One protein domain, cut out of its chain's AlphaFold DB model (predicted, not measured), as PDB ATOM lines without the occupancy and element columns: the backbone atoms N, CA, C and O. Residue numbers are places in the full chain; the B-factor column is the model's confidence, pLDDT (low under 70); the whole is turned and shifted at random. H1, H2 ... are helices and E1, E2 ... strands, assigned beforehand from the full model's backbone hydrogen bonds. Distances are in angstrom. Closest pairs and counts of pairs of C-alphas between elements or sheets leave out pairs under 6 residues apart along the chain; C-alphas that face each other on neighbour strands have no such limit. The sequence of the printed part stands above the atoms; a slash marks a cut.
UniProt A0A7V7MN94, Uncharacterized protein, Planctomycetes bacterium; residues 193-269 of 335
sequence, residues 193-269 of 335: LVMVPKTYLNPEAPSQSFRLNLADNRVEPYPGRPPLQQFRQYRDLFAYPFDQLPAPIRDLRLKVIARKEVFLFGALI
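AT A GLANCE: This is residues 193 to 269 of the 335 residues of an uncharacterized protein of Planctomycetes bacterium (UniProt A0A7V7MN94). One twisted sheet of five short strands makes a wall, and a short helix, H2, packs on one face of it, over E2. A second, very short helix, H1, sits at the end of E1, and a long loop, residues 222 to 233, joins the two edge strands. The printed part has 77 residues; along the chain come E1 H1 E2 E3 E4 H2 E5, and the sheet runs E3 E2 E1 E5 E4, all antiparallel. The class is mixed, with under half of the residues in named elements; the whole is compact, with a radius of gyration of the C-alphas of 11.8 A and spans of 35 by 27 by 22 A.

IN THESE COORDINATES: Find C-alpha 193 at (149.845, 367.189, 283.888); from there E1, residues 193 to 197, runs 13.7 A. Beside it are E2, residues 210 to 213, 9.6 A, and E5, residues 262 to 268, 15.2 A, ending at (144.808, 363.613, 282.438). The edge strands are E3, residues 218 to 221, 10.1 A, and E4, residues 234 to 236, 6.1 A. H1 is residues 198 to 201, 5.7 A; H2 is residues 247 to 253, 9.7 A.

HOW THE PARTS SIT: Look for N 194 and O 266, 2.9 A, between E1 and E5; N 210 and O 195, 2.9 A, between E2 and E1; N 213 and O 218, 2.8 A, in the hairpin E2 and E3; and N 235 and O 267, 2.9 A, between E5 and E4. H2 is on the sheet at a height of 7.9 A, over E2 and along the strands, at 3 degrees on the local plane; the C-alphas of Leu 212 and Leu 252, the closest of E2 and H2, are 6.4 A apart. H1 only grazes the sheet. Every O i to N i+4 pair of H2 is within hydrogen-bond range; H1 is too short for one.

THE WHOLE: The sheet is only just strongly twisted, its C-alphas up to 4.1 A off the best plane. The farthest C-alphas, of Glu 204 and Gln 244, are 36.1 A apart. The printed part has no cut, the link E3 to E4 is long, and no printed residue is under 70 in pLDDT.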
ATOM      1  N   LEU A 193     148.630 367.603 284.588       96.38
ATOM      2  CA  LEU A 193     149.845 367.189 283.888       96.38
ATOM      3  C   LEU A 193     150.725 366.391 284.849       96.38
ATOM      4  O   LEU A 193     151.269 366.951 285.807       96.38
ATOM      5  N   VAL A 194     150.876 365.092 284.591       96.19
ATOM      6  CA  VAL A 194     151.526 364.154 285.516       96.19
ATOM      7  C   VAL A 194     152.649 363.355 284.864       96.19
ATOM      8  O   VAL A 194     152.626 363.027 283.676       96.19
ATOM      9  N   MET A 195     153.627 363.004 285.691       95.81
ATOM     10  CA  MET A 195     154.671 362.029 285.405       95.81
ATOM     11  C   MET A 195     154.579 360.908 286.438       95.81
ATOM     12  O   MET A 195     154.780 361.134 287.635       95.81
ATOM     13  N   VAL A 196     154.288 359.699 285.968       93.88
ATOM     14  CA  VAL A 196     154.071 358.509 286.791       93.88
ATOM     15  C   VAL A 196     155.115 357.449 286.431       93.88
ATOM     16  O   VAL A 196     155.157 356.999 285.280       93.88
ATOM     17  N   PRO A 197     155.962 357.015 287.379       92.25
ATOM     18  CA  PRO A 197     156.938 355.959 287.137       92.25
ATOM     19  C   PRO A 197     156.276 354.574 287.058       92.25
ATOM     20  O   PRO A 197     155.201 354.349 287.603       92.25
ATOM     21  N   LYS A 198     156.945 353.594 286.445       91.06
ATOM     22  CA  LYS A 198     156.499 352.188 286.393       91.06
ATOM     23  C   LYS A 198     156.389 351.529 287.755       91.06
ATOM     24  O   LYS A 198     155.565 350.636 287.916       91.06
ATOM     25  N   THR A 199     157.155 351.995 288.739       88.44
ATOM     26  CA  THR A 199     157.029 351.537 290.129       88.44
ATOM     27  C   THR A 199     155.633 351.782 290.697       88.44
ATOM     28  O   THR A 199     155.221 351.057 291.592       88.44
ATOM     29  N   TYR A 200     154.858 352.711 290.122       87.88
ATOM     30  CA  TYR A 200     153.448 352.918 290.450       87.88
ATOM     31  C   TYR A 200     152.587 351.657 290.277       87.88
ATOM     32  O   TYR A 200     151.630 351.454 291.023       87.88
ATOM     33  N   LEU A 201     152.935 350.793 289.317       86.06
ATOM     34  CA  LEU A 201     152.210 349.551 289.038       86.06
ATOM     35  C   LEU A 201     152.361 348.510 290.151       86.06
ATOM     36  O   LEU A 201     151.553 347.590 290.227       86.06
ATOM     37  N   ASN A 202     153.364 348.662 291.019       87.69
ATOM     38  CA  ASN A 202     153.507 347.846 292.212       87.69
ATOM     39  C   ASN A 202     152.901 348.603 293.419       87.69
ATOM     40  O   ASN A 202     153.404 349.669 293.790       87.69
ATOM     41  N   PRO A 203     151.812 348.104 294.033       82.88
ATOM     42  CA  PRO A 203     151.187 348.758 295.184       82.88
ATOM     43  C   PRO A 203     152.108 348.834 296.412       82.88
ATOM     44  O   PRO A 203     151.993 349.779 297.189       82.88
ATOM     45  N   GLU A 204     153.055 347.908 296.545       84.00
ATOM     46  CA  GLU A 204     153.951 347.784 297.702       84.00
ATOM     47  C   GLU A 204     155.251 348.585 297.544       84.00
ATOM     48  O   GLU A 204     155.940 348.869 298.522       84.00
ATOM     49  N   ALA A 205     155.598 348.978 296.314       81.62
ATOM     50  CA  ALA A 205     156.823 349.724 296.058       81.62
ATOM     51  C   ALA A 205     156.659 351.217 296.400       81.62
ATOM     52  O   ALA A 205     155.647 351.833 296.029       81.62
ATOM     53  N   PRO A 206     157.678 351.854 297.010       78.31
ATOM     54  CA  PRO A 206     157.721 353.304 297.099       78.31
ATOM     55  C   PRO A 206     157.804 353.873 295.678       78.31
ATOM     56  O   PRO A 206     158.729 353.588 294.916       78.31
ATOM     57  N   SER A 207     156.807 354.669 295.297       82.12
ATOM     58  CA  SER A 207     156.773 355.347 294.004       82.12
ATOM     59  C   SER A 207     156.475 356.822 294.214       82.12
ATOM     60  O   SER A 207     155.503 357.188 294.871       82.12
ATOM     61  N   GLN A 208     157.329 357.672 293.651       90.44
ATOM     62  CA  GLN A 208     157.135 359.114 293.664       90.44
ATOM     63  C   GLN A 208     156.658 359.547 292.282       90.44
ATOM     64  O   GLN A 208     157.405 359.480 291.308       90.44
ATOM     65  N   SER A 209     155.400 359.976 292.197       94.31
ATOM     66  CA  SER A 209     154.884 360.656 291.005       94.31
ATOM     67  C   SER A 209     155.123 362.158 291.126       94.31
ATOM     68  O   SER A 209     155.300 362.680 292.232       94.31
ATOM     69  N   PHE A 210     155.107 362.856 289.996       95.88
ATOM     70  CA  PHE A 210     155.241 364.309 289.928       95.88
ATOM     71  C   PHE A 210     154.070 364.903 289.158       95.88
ATOM     72  O   PHE A 210     153.543 364.273 288.240       95.88
ATOM     73  N   ARG A 211     153.691 366.128 289.509       96.38
ATOM     74  CA  ARG A 211     152.734 366.936 288.752       96.38
ATOM     75  C   ARG A 211     153.303 368.307 288.456       96.38
ATOM     76  O   ARG A 211     154.159 368.801 289.189       96.38
ATOM     77  N   LEU A 212     152.803 368.922 287.397       97.44
ATOM     78  CA  LEU A 212     153.002 370.339 287.148       97.44
ATOM     79  C   LEU A 212     151.844 371.127 287.770       97.44
ATOM     80  O   LEU A 212     150.692 370.957 287.373       97.44
ATOM     81  N   ASN A 213     152.153 372.008 288.717       96.25
ATOM     82  CA  ASN A 213     151.204 372.984 289.224       96.25
ATOM     83  C   ASN A 213     151.002 374.080 288.168       96.25
ATOM     84  O   ASN A 213     151.928 374.805 287.810       96.25
ATOM     85  N   LEU A 214     149.784 374.190 287.641       94.69
ATOM     86  CA  LEU A 214     149.458 375.121 286.560       94.69
ATOM     87  C   LEU A 214     149.375 376.591 287.001       94.69
ATOM     88  O   LEU A 214     149.424 377.471 286.138       94.69
ATOM     89  N   ALA A 215     149.251 376.863 288.306       93.69
ATOM     90  CA  ALA A 215     149.128 378.220 288.841       93.69
ATOM     91  C   ALA A 215     150.472 378.962 288.858       93.69
ATOM     92  O   ALA A 215     150.527 380.150 288.550       93.69
ATOM     93  N   ASP A 216     151.559 378.262 289.187       94.31
ATOM     94  CA  ASP A 216     152.910 378.828 289.279       94.31
ATOM     95  C   ASP A 216     153.917 378.170 288.319       94.31
ATOM     96  O   ASP A 216     155.085 378.558 288.277       94.31
ATOM     97  N   ASN A 217     153.455 377.208 287.512       95.38
ATOM     98  CA  ASN A 217     154.247 376.413 286.576       95.38
ATOM     99  C   ASN A 217     155.406 375.652 287.239       95.38
ATOM    100  O   ASN A 217     156.424 375.393 286.589       95.38
ATOM    101  N   ARG A 218     155.274 375.282 288.517       96.38
ATOM    102  CA  ARG A 218     156.293 374.506 289.229       96.38
ATOM    103  C   ARG A 218     155.976 373.025 289.230       96.38
ATOM    104  O   ARG A 218     154.839 372.599 289.400       96.38
ATOM    105  N   VAL A 219     157.023 372.225 289.068       96.69
ATOM    106  CA  VAL A 219     156.918 370.773 289.175       96.69
ATOM    107  C   VAL A 219     157.115 370.353 290.618       96.69
ATOM    108  O   VAL A 219     158.166 370.616 291.207       96.69
ATOM    109  N   GLU A 220     156.140 369.636 291.152       95.94
ATOM    110  CA  GLU A 220     156.112 369.197 292.541       95.94
ATOM    111  C   GLU A 220     155.803 367.697 292.661       95.94
ATOM    112  O   GLU A 220     155.230 367.096 291.743       95.94
ATOM    113  N   PRO A 221     156.201 367.058 293.776       95.31
ATOM    114  CA  PRO A 221     155.738 365.722 294.126       95.31
ATOM    115  C   PRO A 221     154.206 365.656 294.111       95.31
ATOM    116  O   PRO A 221     153.536 366.522 294.673       95.31
ATOM    117  N   TYR A 222     153.640 364.624 293.489       93.75
ATOM    118  CA  TYR A 222     152.204 364.383 293.575       93.75
ATOM    119  C   TYR A 222     151.844 363.999 295.023       93.75
ATOM    120  O   TYR A 222     152.528 363.143 295.596       93.75
ATOM    121  N   PRO A 223     150.799 364.590 295.635       89.38
ATOM    122  CA  PRO A 223     150.371 364.223 296.981       89.38
ATOM    123  C   PRO A 223     149.763 362.814 296.969       89.38
ATOM    124  O   PRO A 223     148.596 362.616 296.639       89.38
ATOM    125  N   GLY A 224     150.583 361.817 297.294       86.44
ATOM    126  CA  GLY A 224     150.203 360.408 297.243       86.44
ATOM    127  C   GLY A 224     150.219 359.841 295.822       86.44
ATOM    128  O   GLY A 224     151.134 360.093 295.036       86.44
ATOM    129  N   ARG A 225     149.215 359.021 295.504       85.50
ATOM    130  CA  ARG A 225     149.098 358.309 294.226       85.50
ATOM    131  C   ARG A 225     148.097 359.023 293.299       85.50
ATOM    132  O   ARG A 225     146.973 359.263 293.738       85.50
ATOM    133  N   PRO A 226     148.455 359.338 292.037       87.44
ATOM    134  CA  PRO A 226     147.502 359.885 291.070       87.44
ATOM    135  C   PRO A 226     146.296 358.953 290.869       87.44
ATOM    136  O   PRO A 226     146.492 357.752 290.682       87.44
ATOM    137  N   PRO A 227     145.048 359.448 290.854       85.12
ATOM    138  CA  PRO A 227     143.854 358.611 290.754       85.12
ATOM    139  C   PRO A 227     143.601 358.140 289.309       85.12
ATOM    140  O   PRO A 227     142.557 358.406 288.722       85.12
ATOM    141  N   LEU A 228     144.542 357.397 288.716       83.06
ATOM    142  CA  LEU A 228     144.510 356.995 287.298       83.06
ATOM    143  C   LEU A 228     143.268 356.179 286.903       83.06
ATOM    144  O   LEU A 228     142.896 356.143 285.737       83.06
ATOM    145  N   GLN A 229     142.593 355.547 287.865       79.00
ATOM    146  CA  GLN A 229     141.329 354.845 287.621       79.00
ATOM    147  C   GLN A 229     140.195 355.793 287.201       79.00
ATOM    148  O   GLN A 229     139.310 355.379 286.454       79.00
ATOM    149  N   GLN A 230     140.232 357.048 287.662       74.75
ATOM    150  CA  GLN A 230     139.278 358.103 287.297       74.75
ATOM    151  C   GLN A 230     139.630 358.744 285.945       74.75
ATOM    152  O   GLN A 230     138.763 359.296 285.275       74.75
ATOM    153  N   PHE A 231     140.892 358.620 285.525       73.88
ATOM    154  CA  PHE A 231     141.451 359.219 284.316       73.88
ATOM    155  C   PHE A 231     141.953 358.136 283.355       73.88
ATOM    156  O   PHE A 231     143.149 358.006 283.095       73.88
ATOM    157  N   ARG A 232     141.027 357.329 282.820       79.06
ATOM    158  CA  ARG A 232     141.372 356.277 281.843       79.06
ATOM    159  C   ARG A 232     141.824 356.824 280.493       79.06
ATOM    160  O   ARG A 232     142.439 356.093 279.721       79.06
ATOM    161  N   GLN A 233     141.488 358.076 280.204       88.81
ATOM    162  CA  GLN A 233     141.896 358.777 278.997       88.81
ATOM    163  C   GLN A 233     142.906 359.852 279.376       88.81
ATOM    164  O   GLN A 233     142.731 360.587 280.349       88.81
ATOM    165  N   TYR A 234     143.976 359.926 278.601       91.50
ATOM    166  CA  TYR A 234     145.025 360.911 278.773       91.50
ATOM    167  C   TYR A 234     145.587 361.281 277.411       91.50
ATOM    168  O   TYR A 234     145.560 360.491 276.464       91.50
ATOM    169  N   ARG A 235     146.142 362.483 277.325       92.88
ATOM    170  CA  ARG A 235     146.899 362.923 276.160       92.88
ATOM    171  C   ARG A 235     148.375 362.633 276.406       92.88
ATOM    172  O   ARG A 235     148.960 363.175 277.343       92.88
ATOM    173  N   ASP A 236     148.953 361.734 275.609       93.31
ATOM    174  CA  ASP A 236     150.352 361.308 275.756       93.31
ATOM    175  C   ASP A 236     151.307 362.449 275.388       93.31
ATOM    176  O   ASP A 236     151.366 362.898 274.243       93.31
ATOM    177  N   LEU A 237     152.085 362.910 276.365       94.44
ATOM    178  CA  LEU A 237     153.039 363.995 276.174       94.44
ATOM    179  C   LEU A 237     154.366 363.504 275.568       94.44
ATOM    180  O   LEU A 237     155.161 364.324 275.103       94.44
ATOM    181  N   PHE A 238     154.612 362.188 275.502       92.88
ATOM    182  CA  PHE A 238     155.721 361.635 274.715       92.88
ATOM    183  C   PHE A 238     155.482 361.696 273.209       92.88
ATOM    184  O   PHE A 238     156.450 361.561 272.457       92.88
ATOM    185  N   ALA A 239     154.240 361.917 272.766       91.69
ATOM    186  CA  ALA A 239     153.925 362.104 271.353       91.69
ATOM    187  C   ALA A 239     154.590 363.363 270.763       91.69
ATOM    188  O   ALA A 239     154.746 363.464 269.547       91.69
ATOM    189  N   TYR A 240     155.020 364.302 271.614       93.44
ATOM    190  CA  TYR A 240     155.657 365.549 271.203       93.44
ATOM    191  C   TYR A 240     157.190 365.491 271.334       93.44
ATOM    192  O   TYR A 240     157.725 364.976 272.332       93.44
ATOM    193  N   PRO A 241     157.927 366.069 270.367       94.06
ATOM    194  CA  PRO A 241     159.366 366.277 270.486       94.06
ATOM    195  C   PRO A 241     159.719 367.090 271.737       94.06
ATOM    196  O   PRO A 241     159.018 368.030 272.109       94.06
ATOM    197  N   PHE A 242     160.809 366.712 272.409       93.12
ATOM    198  CA  PHE A 242     161.202 367.313 273.689       93.12
ATOM    199  C   PHE A 242     161.423 368.826 273.588       93.12
ATOM    200  O   PHE A 242     161.020 369.566 274.475       93.12
ATOM    201  N   ASP A 243     162.059 369.277 272.515       95.56
ATOM    202  CA  ASP A 243     162.396 370.667 272.220       95.56
ATOM    203  C   ASP A 243     161.175 371.545 271.919       95.56
ATOM    204  O   ASP A 243     161.221 372.746 272.178       95.56
ATOM    205  N   GLN A 244     160.084 370.946 271.439       96.06
ATOM    206  CA  GLN A 244     158.835 371.646 271.123       96.06
ATOM    207  C   GLN A 244     157.904 371.788 272.332       96.06
ATOM    208  O   GLN A 244     156.962 372.579 272.299       96.06
ATOM    209  N   LEU A 245     158.140 371.021 273.400       95.75
ATOM    210  CA  LEU A 245     157.334 371.106 274.611       95.75
ATOM    211  C   LEU A 245     157.608 372.421 275.368       95.75
ATOM    212  O   LEU A 245     158.768 372.825 275.508       95.75
ATOM    213  N   PRO A 246     156.570 373.054 275.947       96.62
ATOM    214  CA  PRO A 246     156.735 374.197 276.833       96.62
ATOM    215  C   PRO A 246     157.692 373.894 277.990       96.62
ATOM    216  O   PRO A 246     157.677 372.792 278.543       96.62
ATOM    217  N   ALA A 247     158.498 374.883 278.393       96.88
ATOM    218  CA  ALA A 247     159.541 374.694 279.406       96.88
ATOM    219  C   ALA A 247     159.048 374.014 280.704       96.88
ATOM    220  O   ALA A 247     159.660 373.018 281.081       96.88
ATOM    221  N   PRO A 248     157.903 374.404 281.301       97.19
ATOM    222  CA  PRO A 248     157.385 373.724 282.494       97.19
ATOM    223  C   PRO A 248     157.064 372.232 282.290       97.19
ATOM    224  O   PRO A 248     157.248 371.414 283.190       97.19
ATOM    225  N   ILE A 249     156.610 371.845 281.091       96.94
ATOM    226  CA  ILE A 249     156.329 370.441 280.751       96.94
ATOM    227  C   ILE A 249     157.638 369.669 280.535       96.94
ATOM    228  O   ILE A 249     157.741 368.499 280.910       96.94
ATOM    229  N   ARG A 250     158.666 370.314 279.970       96.00
ATOM    230  CA  ARG A 250     160.011 369.723 279.879       96.00
ATOM    231  C   ARG A 250     160.603 369.483 281.262       96.00
ATOM    232  O   ARG A 250     161.125 368.398 281.496       96.00
ATOM    233  N   ASP A 251     160.454 370.431 282.182       96.25
ATOM    234  CA  ASP A 251     160.912 370.284 283.566       96.25
ATOM    235  C   ASP A 251     160.227 369.100 284.259       96.25
ATOM    236  O   ASP A 251     160.871 368.357 285.004       96.25
ATOM    237  N   LEU A 252     158.940 368.870 283.968       96.00
ATOM    238  CA  LEU A 252     158.213 367.692 284.444       96.00
ATOM    239  C   LEU A 252     158.792 366.407 283.840       96.00
ATOM    240  O   LEU A 252     159.034 365.437 284.559       96.00
ATOM    241  N   ARG A 253     159.072 366.412 282.532       94.25
ATOM    242  CA  ARG A 253     159.682 365.273 281.832       94.25
ATOM    243  C   ARG A 253     161.053 364.893 282.392       94.25
ATOM    244  O   ARG A 253     161.393 363.714 282.386       94.25
ATOM    245  N   LEU A 254     161.812 365.867 282.888       92.81
ATOM    246  CA  LEU A 254     163.152 365.681 283.449       92.81
ATOM    247  C   LEU A 254     163.166 365.124 284.884       92.81
ATOM    248  O   LEU A 254     164.241 364.829 285.399       92.81
ATOM    249  N   LYS A 255     162.013 364.952 285.548       91.38
ATOM    250  CA  LYS A 255     161.973 364.395 286.913       91.38
ATOM    251  C   LYS A 255     162.306 362.905 287.002       91.38
ATOM    252  O   LYS A 255     162.620 362.434 288.090       91.38
ATOM    253  N   VAL A 256     162.245 362.172 285.891       80.19
ATOM    254  CA  VAL A 256     162.589 360.744 285.829       80.19
ATOM    255  C   VAL A 256     163.758 360.547 284.868       80.19
ATOM    256  O   VAL A 256     163.799 361.153 283.799       80.19
ATOM    257  N   ILE A 257     164.709 359.696 285.259       72.25
ATOM    258  CA  ILE A 257     166.018 359.554 284.601       72.25
ATOM    259  C   ILE A 257     165.885 358.887 283.227       72.25
ATOM    260  O   ILE A 257     166.537 359.311 282.272       72.25
ATOM    261  N   ALA A 258     165.034 357.862 283.096       80.81
ATOM    262  CA  ALA A 258     164.886 357.127 281.845       80.81
ATOM    263  C   ALA A 258     163.424 356.925 281.425       80.81
ATOM    264  O   ALA A 258     162.574 356.514 282.208       80.81
ATOM    265  N   ARG A 259     163.142 357.078 280.121       82.31
ATOM    266  CA  ARG A 259     161.806 356.815 279.540       82.31
ATOM    267  C   ARG A 259     161.290 355.409 279.855       82.31
ATOM    268  O   ARG A 259     160.101 355.232 280.087       82.31
ATOM    269  N   LYS A 260     162.174 354.404 279.876       86.12
ATOM    270  CA  LYS A 260     161.804 353.009 280.169       86.12
ATOM    271  C   LYS A 260     161.263 352.813 281.589       86.12
ATOM    272  O   LYS A 260     160.643 351.783 281.836       86.12
ATOM    273  N   GLU A 261     161.490 353.768 282.484       87.25
ATOM    274  CA  GLU A 261     161.033 353.771 283.876       87.25
ATOM    275  C   GLU A 261     159.723 354.540 284.049       87.25
ATOM    276  O   GLU A 261     159.165 354.553 285.141       87.25
ATOM    277  N   VAL A 262     159.202 355.155 282.986       91.44
ATOM    278  CA  VAL A 262     157.945 355.900 283.007       91.44
ATOM    279  C   VAL A 262     156.800 354.981 282.598       91.44
ATOM    280  O   VAL A 262     156.881 354.271 281.593       91.44
ATOM    281  N   PHE A 263     155.742 354.974 283.402       91.56
ATOM    282  CA  PHE A 263     154.468 354.353 283.051       91.56
ATOM    283  C   PHE A 263     153.601 355.319 282.250       91.56
ATOM    284  O   PHE A 263     153.094 354.951 281.195       91.56
ATOM    285  N   LEU A 264     153.472 356.556 282.732       93.12
ATOM    286  CA  LEU A 264     152.642 357.580 282.116       93.12
ATOM    287  C   LEU A 264     153.334 358.940 282.192       93.12
ATOM    288  O   LEU A 264     153.757 359.371 283.259       93.12
ATOM    289  N   PHE A 265     153.395 359.628 281.059       95.31
ATOM    290  CA  PHE A 265     153.691 361.053 280.985       95.31
ATOM    291  C   PHE A 265     152.582 361.695 280.165       95.31
ATOM    292  O   PHE A 265     152.551 361.556 278.942       95.31
ATOM    293  N   GLY A 266     151.625 362.319 280.839       95.19
ATOM    294  CA  GLY A 266     150.366 362.662 280.197       95.19
ATOM    295  C   GLY A 266     149.653 363.836 280.837       95.19
ATOM    296  O   GLY A 266     149.881 364.159 282.002       95.19
ATOM    297  N   ALA A 267     148.767 364.442 280.053       95.31
ATOM    298  CA  ALA A 267     147.700 365.290 280.560       95.31
ATOM    299  C   ALA A 267     146.466 364.418 280.815       95.31
ATOM    300  O   ALA A 267     145.982 363.751 279.897       95.31
ATOM    301  N   LEU A 268     145.996 364.369 282.057       94.12
ATOM    302  CA  LEU A 268     144.808 363.613 282.438       94.12
ATOM    303  C   LEU A 268     143.560 364.372 281.978       94.12
ATOM    304  O   LEU A 268     143.328 365.501 282.415       94.12
ATOM    305  N   ILE A 269     142.776 363.749 281.098       93.50
ATOM    306  CA  ILE A 269     141.629 364.400 280.458       93.50
ATOM    307  C   ILE A 269     140.480 364.541 281.456       93.50
ATOM    308  O   ILE A 269     140.029 363.559 282.051       93.50
TER     309      ILE A 269